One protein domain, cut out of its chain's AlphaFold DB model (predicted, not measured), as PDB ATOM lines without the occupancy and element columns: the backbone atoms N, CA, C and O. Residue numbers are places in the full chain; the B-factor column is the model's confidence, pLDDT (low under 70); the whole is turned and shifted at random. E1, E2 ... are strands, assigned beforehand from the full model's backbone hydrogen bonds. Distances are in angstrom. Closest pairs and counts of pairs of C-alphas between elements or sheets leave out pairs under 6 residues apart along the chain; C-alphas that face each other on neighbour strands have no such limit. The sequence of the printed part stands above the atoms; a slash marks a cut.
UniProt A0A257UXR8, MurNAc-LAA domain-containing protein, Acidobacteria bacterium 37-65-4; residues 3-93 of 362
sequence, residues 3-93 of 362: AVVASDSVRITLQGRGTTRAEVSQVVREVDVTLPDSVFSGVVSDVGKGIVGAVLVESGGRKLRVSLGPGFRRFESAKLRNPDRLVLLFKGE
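AT A GLANCE: This is residues 3 to 93 of the 362 residues of the protein "MurNAc-LAA domain-containing protein" of Acidobacteria bacterium 37-65-4 (UniProt A0A257UXR8). Two four-stranded sheets lie face to face as a sandwich, their strands running nearly along each other: E1, E2, E8 and E7 make one layer, E3, E4, E6 and E5 the other. A long link without named elements, residues 35 to 51, runs past the side of the sandwich where E1 and E5 lie. The printed part has 91 residues with eight named strands, E1 to E8 in order along the chain, and no named helix; the class is all strand. The sheets have the orders E1 - E2 - E8 - E7 and E3 - E4 - E6 - E5, all antiparallel. The whole is compact, with a radius of gyration of the C-alphas of 12.2 A and spans of 35 by 27 by 21 A.

HOW THE PARTS SIT: In one sheet E2, residues 9 to 15, and E8, residues 85 to 92, are the inner strands, antiparallel at 170 degrees, with N 12 and O 88 2.8 A apart. E1, residues 3 to 5, is an edge strand and forms a hairpin with E2, with N 4 and O 11 2.8 A apart. E7, residues 72 to 80, is the other edge strand and forms a hairpin with E8, with N 78 and O 87 3.0 A apart. In the other sheet E4, residues 30 to 34, and E6, residues 63 to 68, are the inner strands, with N 31 and O 66 2.8 A apart. The edge strand E3, residues 23 to 27, forms a hairpin with E4, with N 25 and O 32 2.9 A apart. The edge strand E5, residues 52 to 58, forms a hairpin with E6, with N 56 and O 65 2.8 A apart. The sheets form a sandwich, two sheets face to face, the facing parts 10.2 A centre to centre and their best planes 11 degrees apart. Across it, the closest C-alphas of E2 and E5 are those of Val 10 and Val 52, 6.8 A apart; those of E3 and E7 are Val 24 and Ser 77, 7.8 A apart. E1 and E5 are apart.

IN THESE COORDINATES: E1 begins at C-alpha 3 (-6.950, -46.058, 23.047) and is 6.6 A long. E2 measures 19.5 A, E3 13.2 A, E4 13.0 A, E5 17.0 A and E6 16.0 A. E7, the longest strand by residues, begins at C-alpha 72 (4.207, -37.589, 15.664) and measures 24.2 A. E8 measures 23.1 A and ends at C-alpha 92 (6.706, -40.395, 18.166).

THE WHOLE: The two C-alphas farthest apart, those of Asp 37 and Glu 93, are 35.8 A apart. The printed part has no cut. The link E4 to E5, 17 residues, is long. The mean pLDDT of the printed part is 79.9; residues 6 to 7, 41 to 49, 80 to 83 and 93 are under 70.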
ATOM      1  N   ALA A   3      -8.225 -46.721  23.264       76.50
ATOM      2  CA  ALA A   3      -6.950 -46.058  23.047       76.50
ATOM      3  C   ALA A   3      -5.942 -46.430  24.139       76.50
ATOM      4  O   ALA A   3      -6.247 -46.343  25.325       76.50
ATOM      5  N   VAL A   4      -4.730 -46.802  23.730       73.50
ATOM      6  CA  VAL A   4      -3.612 -47.131  24.622       73.50
ATOM      7  C   VAL A   4      -2.471 -46.156  24.346       73.50
ATOM      8  O   VAL A   4      -2.046 -46.003  23.200       73.50
ATOM      9  N   VAL A   5      -1.981 -45.485  25.391       74.69
ATOM     10  CA  VAL A   5      -0.927 -44.461  25.302       74.69
ATOM     11  C   VAL A   5       0.358 -44.975  25.951       74.69
ATOM     12  O   VAL A   5       0.383 -45.232  27.152       74.69
ATOM     13  N   ALA A   6       1.436 -45.065  25.174       67.56
ATOM     14  CA  ALA A   6       2.784 -45.376  25.647       67.56
ATOM     15  C   ALA A   6       3.652 -44.103  25.748       67.56
ATOM     16  O   ALA A   6       3.177 -42.982  25.554       67.56
ATOM     17  N   SER A   7       4.930 -44.246  26.114       67.06
ATOM     18  CA  SER A   7       5.890 -43.129  26.177       67.06
ATOM     19  C   SER A   7       6.205 -42.519  24.810       67.06
ATOM     20  O   SER A   7       6.449 -41.321  24.732       67.06
ATOM     21  N   ASP A   8       6.190 -43.330  23.756       80.50
ATOM     22  CA  ASP A   8       6.623 -42.983  22.400       80.50
ATOM     23  C   ASP A   8       5.593 -43.379  21.331       80.50
ATOM     24  O   ASP A   8       5.869 -43.301  20.134       80.50
ATOM     25  N   SER A   9       4.397 -43.814  21.733       80.94
ATOM     26  CA  SER A   9       3.361 -44.225  20.791       80.94
ATOM     27  C   SER A   9       1.945 -44.086  21.345       80.94
ATOM     28  O   SER A   9       1.715 -44.003  22.553       80.94
ATOM     29  N   VAL A  10       0.984 -44.049  20.428       83.19
ATOM     30  CA  VAL A  10      -0.453 -44.047  20.688       83.19
ATOM     31  C   VAL A  10      -1.096 -45.073  19.767       83.19
ATOM     32  O   VAL A  10      -0.927 -45.001  18.550       83.19
ATOM     33  N   ARG A  11      -1.859 -46.010  20.330       83.88
ATOM     34  CA  ARG A  11      -2.642 -46.996  19.577       83.88
ATOM     35  C   ARG A  11      -4.126 -46.729  19.767       83.88
ATOM     36  O   ARG A  11      -4.567 -46.563  20.898       83.88
ATOM     37  N   ILE A  12      -4.887 -46.755  18.680       85.62
ATOM     38  CA  ILE A  12      -6.349 -46.697  18.690       85.62
ATOM     39  C   ILE A  12      -6.883 -47.965  18.020       85.62
ATOM     40  O   ILE A  12      -6.615 -48.209  16.845       85.62
ATOM     41  N   THR A  13      -7.649 -48.764  18.760       83.62
ATOM     42  CA  THR A  13      -8.312 -49.972  18.261       83.62
ATOM     43  C   THR A  13      -9.800 -49.706  18.055       83.62
ATOM     44  O   THR A  13     -10.540 -49.297  18.958       83.62
ATOM     45  N   LEU A  14     -10.254 -49.962  16.834       85.38
ATOM     46  CA  LEU A  14     -11.643 -49.892  16.414       85.38
ATOM     47  C   LEU A  14     -12.129 -51.322  16.204       85.38
ATOM     48  O   LEU A  14     -11.687 -51.994  15.279       85.38
ATOM     49  N   GLN A  15     -13.028 -51.798  17.057       83.94
ATOM     50  CA  GLN A  15     -13.594 -53.142  16.963       83.94
ATOM     51  C   GLN A  15     -15.067 -53.069  16.578       83.94
ATOM     52  O   GLN A  15     -15.814 -52.255  17.124       83.94
ATOM     53  N   GLY A  16     -15.486 -53.936  15.657       81.62
ATOM     54  CA  GLY A  16     -16.878 -54.050  15.237       81.62
ATOM     55  C   GLY A  16     -17.049 -54.201  13.729       81.62
ATOM     56  O   GLY A  16     -16.091 -54.157  12.955       81.62
ATOM     57  N   ARG A  17     -18.307 -54.376  13.308       79.19
ATOM     58  CA  ARG A  17     -18.668 -54.536  11.893       79.19
ATOM     59  C   ARG A  17     -18.181 -53.346  11.064       79.19
ATOM     60  O   ARG A  17     -18.254 -52.201  11.492       79.19
ATOM     61  N   GLY A  18     -17.691 -53.638   9.861       79.12
ATOM     62  CA  GLY A  18     -17.252 -52.619   8.903       79.12
ATOM     63  C   GLY A  18     -15.815 -52.127   9.096       79.12
ATOM     64  O   GLY A  18     -15.284 -51.519   8.174       79.12
ATOM     65  N   THR A  19     -15.147 -52.444  10.210       83.75
ATOM     66  CA  THR A  19     -13.755 -52.020  10.478       83.75
ATOM     67  C   THR A  19     -12.750 -52.616   9.486       83.75
ATOM     68  O   THR A  19     -11.856 -51.923   9.006       83.75
ATOM     69  N   THR A  20     -12.953 -53.860   9.053       84.06
ATOM     70  CA  THR A  20     -12.151 -54.512   7.998       84.06
ATOM     71  C   THR A  20     -12.369 -53.897   6.609       84.06
ATOM     72  O   THR A  20     -11.508 -53.990   5.731       84.06
ATOM     73  N   ARG A  21     -13.494 -53.204   6.404       86.38
ATOM     74  CA  ARG A  21     -13.836 -52.479   5.168       86.38
ATOM     75  C   ARG A  21     -13.611 -50.971   5.276       86.38
ATOM     76  O   ARG A  21     -13.895 -50.259   4.325       86.38
ATOM     77  N   ALA A  22     -13.085 -50.499   6.403       88.50
ATOM     78  CA  ALA A  22     -12.793 -49.093   6.608       88.50
ATOM     79  C   ALA A  22     -11.752 -48.591   5.602       88.50
ATOM     80  O   ALA A  22     -10.772 -49.287   5.305       88.50
ATOM     81  N   GLU A  23     -11.939 -47.377   5.116       91.19
ATOM     82  CA  GLU A  23     -10.937 -46.660   4.338       91.19
ATOM     83  C   GLU A  23     -10.089 -45.833   5.297       91.19
ATOM     84  O   GLU A  23     -10.630 -45.135   6.153       91.19
ATOM     85  N   VAL A  24      -8.766 -45.940   5.184       91.75
ATOM     86  CA  VAL A  24      -7.810 -45.243   6.047       91.75
ATOM     87  C   VAL A  24      -6.908 -44.410   5.157       91.75
ATOM     88  O   VAL A  24      -6.314 -44.933   4.217       91.75
ATOM     89  N   SER A  25      -6.801 -43.121   5.455       90.94
ATOM     90  CA  SER A  25      -5.952 -42.194   4.713       90.94
ATOM     91  C   SER A  25      -5.212 -41.273   5.673       90.94
ATOM     92  O   SER A  25      -5.750 -40.877   6.705       90.94
ATOM     93  N   GLN A  26      -3.966 -40.949   5.342       87.44
ATOM     94  CA  GLN A  26      -3.161 -40.001   6.102       87.44
ATOM     95  C   GLN A  26      -2.960 -38.727   5.279       87.44
ATOM     96  O   GLN A  26      -2.508 -38.774   4.138       87.44
ATOM     97  N   VAL A  27      -3.253 -37.588   5.898       80.81
ATOM     98  CA  VAL A  27      -2.924 -36.237   5.440       80.81
ATOM     99  C   VAL A  27      -1.884 -35.656   6.411       80.81
ATOM    100  O   VAL A  27      -1.741 -36.132   7.532       80.81
ATOM    101  N   VAL A  28      -1.116 -34.642   6.002       78.19
ATOM    102  CA  VAL A  28       0.087 -34.120   6.699       78.19
ATOM    103  C   VAL A  28       0.025 -34.158   8.237       78.19
ATOM    104  O   VAL A  28       0.961 -34.631   8.879       78.19
ATOM    105  N   ARG A  29      -1.062 -33.656   8.837       85.25
ATOM    106  CA  ARG A  29      -1.269 -33.616  10.295       85.25
ATOM    107  C   ARG A  29      -2.546 -34.327  10.743       85.25
ATOM    108  O   ARG A  29      -3.004 -34.078  11.852       85.25
ATOM    109  N   GLU A  30      -3.116 -35.198   9.918       90.38
ATOM    110  CA  GLU A  30      -4.380 -35.875  10.216       90.38
ATOM    111  C   GLU A  30      -4.409 -37.302   9.666       90.38
ATOM    112  O   GLU A  30      -3.864 -37.589   8.606       90.38
ATOM    113  N   VAL A  31      -5.085 -38.208  10.362       92.56
ATOM    114  CA  VAL A  31      -5.479 -39.511   9.823       92.56
ATOM    115  C   VAL A  31      -6.993 -39.584   9.799       92.56
ATOM    116  O   VAL A  31      -7.642 -39.444  10.831       92.56
ATOM    117  N   ASP A  32      -7.540 -39.829   8.618       92.25
ATOM    118  CA  ASP A  32      -8.966 -39.978   8.383       92.25
ATOM    119  C   ASP A  32      -9.306 -41.464   8.207       92.25
ATOM    120  O   ASP A  32      -8.694 -42.171   7.399       92.25
ATOM    121  N   VAL A  33     -10.313 -41.928   8.946       91.94
ATOM    122  CA  VAL A  33     -10.888 -43.269   8.837       91.94
ATOM    123  C   VAL A  33     -12.369 -43.163   8.513       91.94
ATOM    124  O   VAL A  33     -13.140 -42.599   9.287       91.94
ATOM    125  N   THR A  34     -12.784 -43.754   7.399       90.69
ATOM    126  CA  THR A  34     -14.182 -43.762   6.958       90.69
ATOM    127  C   THR A  34     -14.741 -45.174   7.028       90.69
ATOM    128  O   THR A  34     -14.164 -46.112   6.479       90.69
ATOM    129  N   LEU A  35     -15.885 -45.335   7.693       85.25
ATOM    130  CA  LEU A  35     -16.648 -46.579   7.679       85.25
ATOM    131  C   LEU A  35     -17.739 -46.495   6.599       85.25
ATOM    132  O   LEU A  35     -18.576 -45.593   6.668       85.25
ATOM    133  N   PRO A  36     -17.783 -47.427   5.627       77.56
ATOM    134  CA  PRO A  36     -18.765 -47.367   4.543       77.56
ATOM    135  C   PRO A  36     -20.197 -47.647   5.029       77.56
ATOM    136  O   PRO A  36     -21.131 -46.939   4.662       77.56
ATOM    137  N   ASP A  37     -20.356 -48.629   5.924       78.44
ATOM    138  CA  ASP A  37     -21.666 -49.168   6.327       78.44
ATOM    139  C   ASP A  37     -21.898 -49.119   7.846       78.44
ATOM    140  O   ASP A  37     -22.685 -49.890   8.399       78.44
ATOM    141  N   SER A  38     -21.137 -48.312   8.582       80.62
ATOM    142  CA  SER A  38     -21.178 -48.307  10.050       80.62
ATOM    143  C   SER A  38     -20.853 -46.928  10.609       80.62
ATOM    144  O   SER A  38     -20.357 -46.061   9.895       80.62
ATOM    145  N   VAL A  39     -21.175 -46.718  11.884       80.56
ATOM    146  CA  VAL A  39     -20.877 -45.476  12.600       80.56
ATOM    147  C   VAL A  39     -20.034 -45.770  13.834       80.56
ATOM    148  O   VAL A  39     -20.207 -46.798  14.488       80.56
ATOM    149  N   PHE A  40     -19.126 -44.859  14.152       77.25
ATOM    150  CA  PHE A  40     -18.368 -44.865  15.389       77.25
ATOM    151  C   PHE A  40     -19.302 -44.549  16.559       77.25
ATOM    152  O   PHE A  40     -19.996 -43.532  16.559       77.25
ATOM    153  N   SER A  41     -19.312 -45.419  17.566       65.00
ATOM    154  CA  SER A  41     -19.920 -45.150  18.865       65.00
ATOM    155  C   SER A  41     -18.823 -44.887  19.902       65.00
ATOM    156  O   SER A  41     -17.857 -45.648  20.025       65.00
ATOM    157  N   GLY A  42     -18.973 -43.783  20.638       57.81
ATOM    158  CA  GLY A  42     -18.006 -43.301  21.626       57.81
ATOM    159  C   GLY A  42     -17.077 -42.206  21.092       57.81
ATOM    160  O   GLY A  42     -16.712 -42.187  19.920       57.81
ATOM    161  N   VAL A  43     -16.693 -41.290  21.981       54.94
ATOM    162  CA  VAL A  43     -15.684 -40.251  21.743       54.94
ATOM    163  C   VAL A  43     -14.526 -40.548  22.684       54.94
ATOM    164  O   VAL A  43     -14.754 -40.754  23.874       54.94
ATOM    165  N   VAL A  44     -13.298 -40.574  22.170       56.00
ATOM    166  CA  VAL A  44     -12.109 -40.547  23.027       56.00
ATOM    167  C   VAL A  44     -11.449 -39.194  22.810       56.00
ATOM    168  O   VAL A  44     -10.889 -38.936  21.752       56.00
ATOM    169  N   SER A  45     -11.557 -38.309  23.792       54.69
ATOM    170  CA  SER A  45     -10.830 -37.041  23.817       54.69
ATOM    171  C   SER A  45      -9.584 -37.179  24.691       54.69
ATOM    172  O   SER A  45      -9.642 -37.834  25.727       54.69
ATOM    173  N   ASP A  46      -8.500 -36.520  24.281       53.78
ATOM    174  CA  ASP A  46      -7.217 -36.420  24.995       53.78
ATOM    175  C   ASP A  46      -6.346 -37.690  24.993       53.78
ATOM    176  O   ASP A  46      -5.864 -38.186  26.013       53.78
ATOM    177  N   VAL A  47      -6.130 -38.240  23.797       60.62
ATOM    178  CA  VAL A  47      -5.221 -39.371  23.613       60.62
ATOM    179  C   VAL A  47      -3.853 -38.858  23.191       60.62
ATOM    180  O   VAL A  47      -3.622 -38.612  22.017       60.62
ATOM    181  N   GLY A  48      -2.909 -38.808  24.129       59.19
ATOM    182  CA  GLY A  48      -1.526 -39.141  23.798       59.19
ATOM    183  C   GLY A  48      -0.530 -37.997  23.658       59.19
ATOM    184  O   GLY A  48      -0.156 -37.642  22.545       59.19
ATOM    185  N   LYS A  49       0.006 -37.555  24.807       64.62
ATOM    186  CA  LYS A  49       1.395 -37.084  25.044       64.62
ATOM    187  C   LYS A  49       2.087 -36.343  23.876       64.62
ATOM    188  O   LYS A  49       3.260 -36.575  23.600       64.62
ATOM    189  N   GLY A  50       1.377 -35.465  23.166       71.56
ATOM    190  CA  GLY A  50       1.907 -34.709  22.025       71.56
ATOM    191  C   GLY A  50       2.114 -35.491  20.716       71.56
ATOM    192  O   GLY A  50       2.605 -34.896  19.759       71.56
ATOM    193  N   ILE A  51       1.742 -36.775  20.631       80.69
ATOM    194  CA  ILE A  51       1.823 -37.613  19.413       80.69
ATOM    195  C   ILE A  51       0.485 -37.614  18.672       80.69
ATOM    196  O   ILE A  51       0.446 -37.367  17.469       80.69
ATOM    197  N   VAL A  52      -0.616 -37.836  19.383       84.44
ATOM    198  CA  VAL A  52      -1.974 -37.664  18.858       84.44
ATOM    199  C   VAL A  52      -2.568 -36.441  19.553       84.44
ATOM    200  O   VAL A  52      -2.386 -36.237  20.748       84.44
ATOM    201  N   GLY A  53      -3.167 -35.551  18.769       77.75
ATOM    202  CA  GLY A  53      -3.738 -34.298  19.249       77.75
ATOM    203  C   GLY A  53      -5.192 -34.466  19.672       77.75
ATOM    204  O   GLY A  53      -5.543 -34.240  20.823       77.75
ATOM    205  N   ALA A  54      -6.049 -34.873  18.739       81.81
ATOM    206  CA  ALA A  54      -7.476 -35.043  18.985       81.81
ATOM    207  C   ALA A  54      -8.024 -36.183  18.133       81.81
ATOM    208  O   ALA A  54      -7.538 -36.423  17.032       81.81
ATOM    209  N   VAL A  55      -9.052 -36.860  18.634       84.25
ATOM    210  CA  VAL A  55      -9.818 -37.847  17.874       84.25
ATOM    211  C   VAL A  55     -11.252 -37.340  17.800       84.25
ATOM    212  O   VAL A  55     -11.946 -37.247  18.811       84.25
ATOM    213  N   LEU A  56     -11.682 -36.967  16.601       81.94
ATOM    214  CA  LEU A  56     -12.986 -36.385  16.325       81.94
ATOM    215  C   LEU A  56     -13.813 -37.351  15.490       81.94
ATOM    216  O   LEU A  56     -13.326 -37.943  14.532       81.94
ATOM    217  N   VAL A  57     -15.083 -37.493  15.844       82.94
ATOM    218  CA  VAL A  57     -16.054 -38.227  15.036       82.94
ATOM    219  C   VAL A  57     -16.872 -37.205  14.248       82.94
ATOM    220  O   VAL A  57     -17.548 -36.359  14.829       82.94
ATOM    221  N   GLU A  58     -16.807 -37.276  12.923       82.44
ATOM    222  CA  GLU A  58     -17.443 -36.362  11.976       82.44
ATOM    223  C   GLU A  58     -18.478 -37.091  11.096       82.44
ATOM    224  O   GLU A  58     -18.701 -38.303  11.201       82.44
ATOM    225  N   SER A  59     -19.137 -36.339  10.208       77.38
ATOM    226  CA  SER A  59     -20.037 -36.875   9.172       77.38
ATOM    227  C   SER A  59     -21.136 -37.795   9.726       77.38
ATOM    228  O   SER A  59     -21.386 -38.877   9.194       77.38
ATOM    229  N   GLY A  60     -21.769 -37.388  10.832       74.38
ATOM    230  CA  GLY A  60     -22.842 -38.157  11.472       74.38
ATOM    231  C   GLY A  60     -22.391 -39.506  12.046       74.38
ATOM    232  O   GLY A  60     -23.201 -40.424  12.138       74.38
ATOM    233  N   GLY A  61     -21.106 -39.652  12.384       76.31
ATOM    234  CA  GLY A  61     -20.560 -40.886  12.946       76.31
ATOM    235  C   GLY A  61     -19.781 -41.746  11.959       76.31
ATOM    236  O   GLY A  61     -19.226 -42.752  12.371       76.31
ATOM    237  N   ARG A  62     -19.734 -41.407  10.666       84.31
ATOM    238  CA  ARG A  62     -19.118 -42.272   9.637       84.31
ATOM    239  C   ARG A  62     -17.637 -42.016   9.403       84.31
ATOM    240  O   ARG A  62     -16.966 -42.860   8.813       84.31
ATOM    241  N   LYS A  63     -17.138 -40.867   9.853       86.44
ATOM    242  CA  LYS A  63     -15.743 -40.473   9.698       86.44
ATOM    243  C   LYS A  63     -15.113 -40.263  11.068       86.44
ATOM    244  O   LYS A  63     -15.697 -39.599  11.916       86.44
ATOM    245  N   LEU A  64     -13.938 -40.830  11.280       88.81
ATOM    246  CA  LEU A  64     -13.085 -40.589  12.434       88.81
ATOM    247  C   LEU A  64     -11.856 -39.840  11.937       88.81
ATOM    248  O   LEU A  64     -11.162 -40.321  11.047       88.81
ATOM    249  N   ARG A  65     -11.591 -38.676  12.509       88.81
ATOM    250  CA  ARG A  65     -10.428 -37.850  12.217       88.81
ATOM    251  C   ARG A  65      -9.509 -37.837  13.422       88.81
ATOM    252  O   ARG A  65      -9.933 -37.494  14.521       88.81
ATOM    253  N   VAL A  66      -8.251 -38.192  13.217       90.06
ATOM    254  CA  VAL A  66      -7.217 -38.201  14.247       90.06
ATOM    255  C   VAL A  66      -6.188 -37.128  13.919       90.06
ATOM    256  O   VAL A  66      -5.396 -37.292  12.996       90.06
ATOM    257  N   SER A  67      -6.178 -36.025  14.660       88.06
ATOM    258  CA  SER A  67      -5.163 -34.979  14.524       88.06
ATOM    259  C   SER A  67      -3.821 -35.460  15.079       88.06
ATOM    260  O   SER A  67      -3.764 -36.095  16.131       88.06
ATOM    261  N   LEU A  68      -2.729 -35.129  14.397       89.62
ATOM    262  CA  LEU A  68      -1.369 -35.557  14.720       89.62
ATOM    263  C   LEU A  68      -0.609 -34.429  15.421       89.62
ATOM    264  O   LEU A  68      -0.436 -33.336  14.876       89.62
ATOM    265  N   GLY A  69      -0.133 -34.712  16.629       85.25
ATOM    266  CA  GLY A  69       0.610 -33.765  17.449       85.25
ATOM    267  C   GLY A  69       2.051 -33.533  16.962       85.25
ATOM    268  O   GLY A  69       2.537 -34.200  16.044       85.25
ATOM    269  N   PRO A  70       2.776 -32.572  17.559       81.81
ATOM    270  CA  PRO A  70       4.150 -32.227  17.171       81.81
ATOM    271  C   PRO A  70       5.156 -33.379  17.352       81.81
ATOM    272  O   PRO A  70       6.146 -33.456  16.619       81.81
ATOM    273  N   GLY A  71       4.887 -34.294  18.282       81.50
ATOM    274  CA  GLY A  71       5.684 -35.486  18.550       81.50
ATOM    275  C   GLY A  71       5.468 -36.624  17.553       81.50
ATOM    276  O   GLY A  71       6.248 -37.564  17.575       81.50
ATOM    277  N   PHE A  72       4.465 -36.556  16.670       87.50
ATOM    278  CA  PHE A  72       4.207 -37.589  15.664       87.50
ATOM    279  C   PHE A  72       5.358 -37.731  14.659       87.50
ATOM    280  O   PHE A  72       5.929 -36.741  14.192       87.50
ATOM    281  N   ARG A  73       5.676 -38.976  14.297       86.50
ATOM    282  CA  ARG A  73       6.712 -39.326  13.318       86.50
ATOM    283  C   ARG A  73       6.230 -40.320  12.272       86.50
ATOM    284  O   ARG A  73       6.552 -40.153  11.101       86.50
ATOM    285  N   ARG A  74       5.480 -41.350  12.671       85.81
ATOM    286  CA  ARG A  74       5.058 -42.421  11.758       85.81
ATOM    287  C   ARG A  74       3.679 -42.951  12.104       85.81
ATOM    288  O   ARG A  74       3.343 -43.071  13.280       85.81
ATOM    289  N   PHE A  75       2.923 -43.302  11.070       87.94
ATOM    290  CA  PHE A  75       1.605 -43.913  11.170       87.94
ATOM    291  C   PHE A  75       1.586 -45.272  10.466       87.94
ATOM    292  O   PHE A  75       2.199 -45.438   9.411       87.94
ATOM    293  N   GLU A  76       0.897 -46.239  11.064       84.31
ATOM    294  CA  GLU A  76       0.660 -47.574  10.515       84.31
ATOM    295  C   GLU A  76      -0.789 -47.996  10.820       84.31
ATOM    296  O   GLU A  76      -1.368 -47.578  11.828       84.31
ATOM    297  N   SER A  77      -1.383 -48.832   9.964       84.12
ATOM    298  CA  SER A  77      -2.709 -49.407  10.218       84.12
ATOM    299  C   SER A  77      -2.805 -50.866   9.782       84.12
ATOM    300  O   SER A  77      -2.149 -51.272   8.823       84.12
ATOM    301  N   ALA A  78      -3.624 -51.651  10.484       81.19
ATOM    302  CA  ALA A  78      -3.840 -53.068  10.197       81.19
ATOM    303  C   ALA A  78      -5.308 -53.467  10.385       81.19
ATOM    304  O   ALA A  78      -5.985 -52.991  11.298       81.19
ATOM    305  N   LYS A  79      -5.792 -54.366   9.523       83.69
ATOM    306  CA  LYS A  79      -7.155 -54.910   9.552       83.69
ATOM    307  C   LYS A  79      -7.099 -56.380   9.944       83.69
ATOM    308  O   LYS A  79      -6.433 -57.160   9.272       83.69
ATOM    309  N   LEU A  80      -7.817 -56.748  10.998       68.25
ATOM    310  CA  LEU A  80      -7.861 -58.107  11.536       68.25
ATOM    311  C   LEU A  80      -9.285 -58.655  11.413       68.25
ATOM    312  O   LEU A  80     -10.247 -57.902  11.569       68.25
ATOM    313  N   ARG A  81      -9.412 -59.951  11.122       68.94
ATOM    314  CA  ARG A  81     -10.694 -60.673  11.078       68.94
ATOM    315  C   ARG A  81     -10.817 -61.572  12.307       68.94
ATOM    316  O   ARG A  81      -9.806 -62.015  12.838       68.94
ATOM    317  N   ASN A  82     -12.055 -61.856  12.711       49.09
ATOM    318  CA  ASN A  82     -12.398 -62.794  13.791       49.09
ATOM    319  C   ASN A  82     -11.758 -62.470  15.170       49.09
ATOM    320  O   ASN A  82     -10.945 -63.251  15.661       49.09
ATOM    321  N   PRO A  83     -12.151 -61.362  15.842       68.56
ATOM    322  CA  PRO A  83     -13.196 -60.413  15.451       68.56
ATOM    323  C   PRO A  83     -12.685 -59.308  14.516       68.56
ATOM    324  O   PRO A  83     -11.497 -58.988  14.491       68.56
ATOM    325  N   ASP A  84     -13.611 -58.693  13.778       83.69
ATOM    326  CA  ASP A  84     -13.324 -57.551  12.906       83.69
ATOM    327  C   ASP A  84     -12.761 -56.372  13.716       83.69
ATOM    328  O   ASP A  84     -13.463 -55.769  14.542       83.69
ATOM    329  N   ARG A  85     -11.485 -56.051  13.470       85.69
ATOM    330  CA  ARG A  85     -10.764 -54.935  14.092       85.69
ATOM    331  C   ARG A  85      -9.995 -54.123  13.053       85.69
ATOM    332  O   ARG A  85      -9.422 -54.670  12.111       85.69
ATOM    333  N   LEU A  86      -9.928 -52.816  13.273       86.12
ATOM    334  CA  LEU A  86      -8.994 -51.892  12.640       86.12
ATOM    335  C   LEU A  86      -8.105 -51.289  13.729       86.12
ATOM    336  O   LEU A  86      -8.597 -50.652  14.659       86.12
ATOM    337  N   VAL A  87      -6.800 -51.483  13.597       83.88
ATOM    338  CA  VAL A  87      -5.788 -50.936  14.503       83.88
ATOM    339  C   VAL A  87      -5.112 -49.753  13.820       83.88
ATOM    340  O   VAL A  87      -4.657 -49.877  12.685       83.88
ATOM    341  N   LEU A  88      -5.054 -48.615  14.511       88.31
ATOM    342  CA  LEU A  88      -4.360 -47.394  14.106       88.31
ATOM    343  C   LEU A  88      -3.217 -47.139  15.084       88.31
ATOM    344  O   LEU A  88      -3.440 -47.104  16.294       88.31
ATOM    345  N   LEU A  89      -2.008 -46.935  14.579       82.50
ATOM    346  CA  LEU A  89      -0.833 -46.732  15.412       82.50
ATOM    347  C   LEU A  89      -0.076 -45.474  15.005       82.50
ATOM    348  O   LEU A  89       0.324 -45.323  13.854       82.50
ATOM    349  N   PHE A  90       0.203 -44.628  15.988       87.69
ATOM    350  CA  PHE A  90       0.921 -43.370  15.844       87.69
ATOM    351  C   PHE A  90       2.195 -43.425  16.696       87.69
ATOM    352  O   PHE A  90       2.115 -43.565  17.913       87.69
ATOM    353  N   LYS A  91       3.373 -43.331  16.078       84.81
ATOM    354  CA  LYS A  91       4.686 -43.332  16.754       84.81
ATOM    355  C   LYS A  91       5.237 -41.913  16.870       84.81
ATOM    356  O   LYS A  91       5.040 -41.109  15.956       84.81
ATOM    357  N   GLY A  92       5.971 -41.635  17.943       82.69
ATOM    358  CA  GLY A  92       6.706 -40.395  18.166       82.69
ATOM    359  C   GLY A  92       8.184 -40.598  18.500       82.69
ATOM    360  O   GLY A  92       8.709 -41.702  18.390       82.69
ATOM    361  N   GLU A  93       8.883 -39.518  18.857       69.19
ATOM    362  CA  GLU A  93      10.288 -39.578  19.292       69.19
ATOM    363  C   GLU A  93      10.388 -40.129  20.720       69.19
ATOM    364  O   GLU A  93      10.001 -39.467  21.681       69.19
TER     365      GLU A  93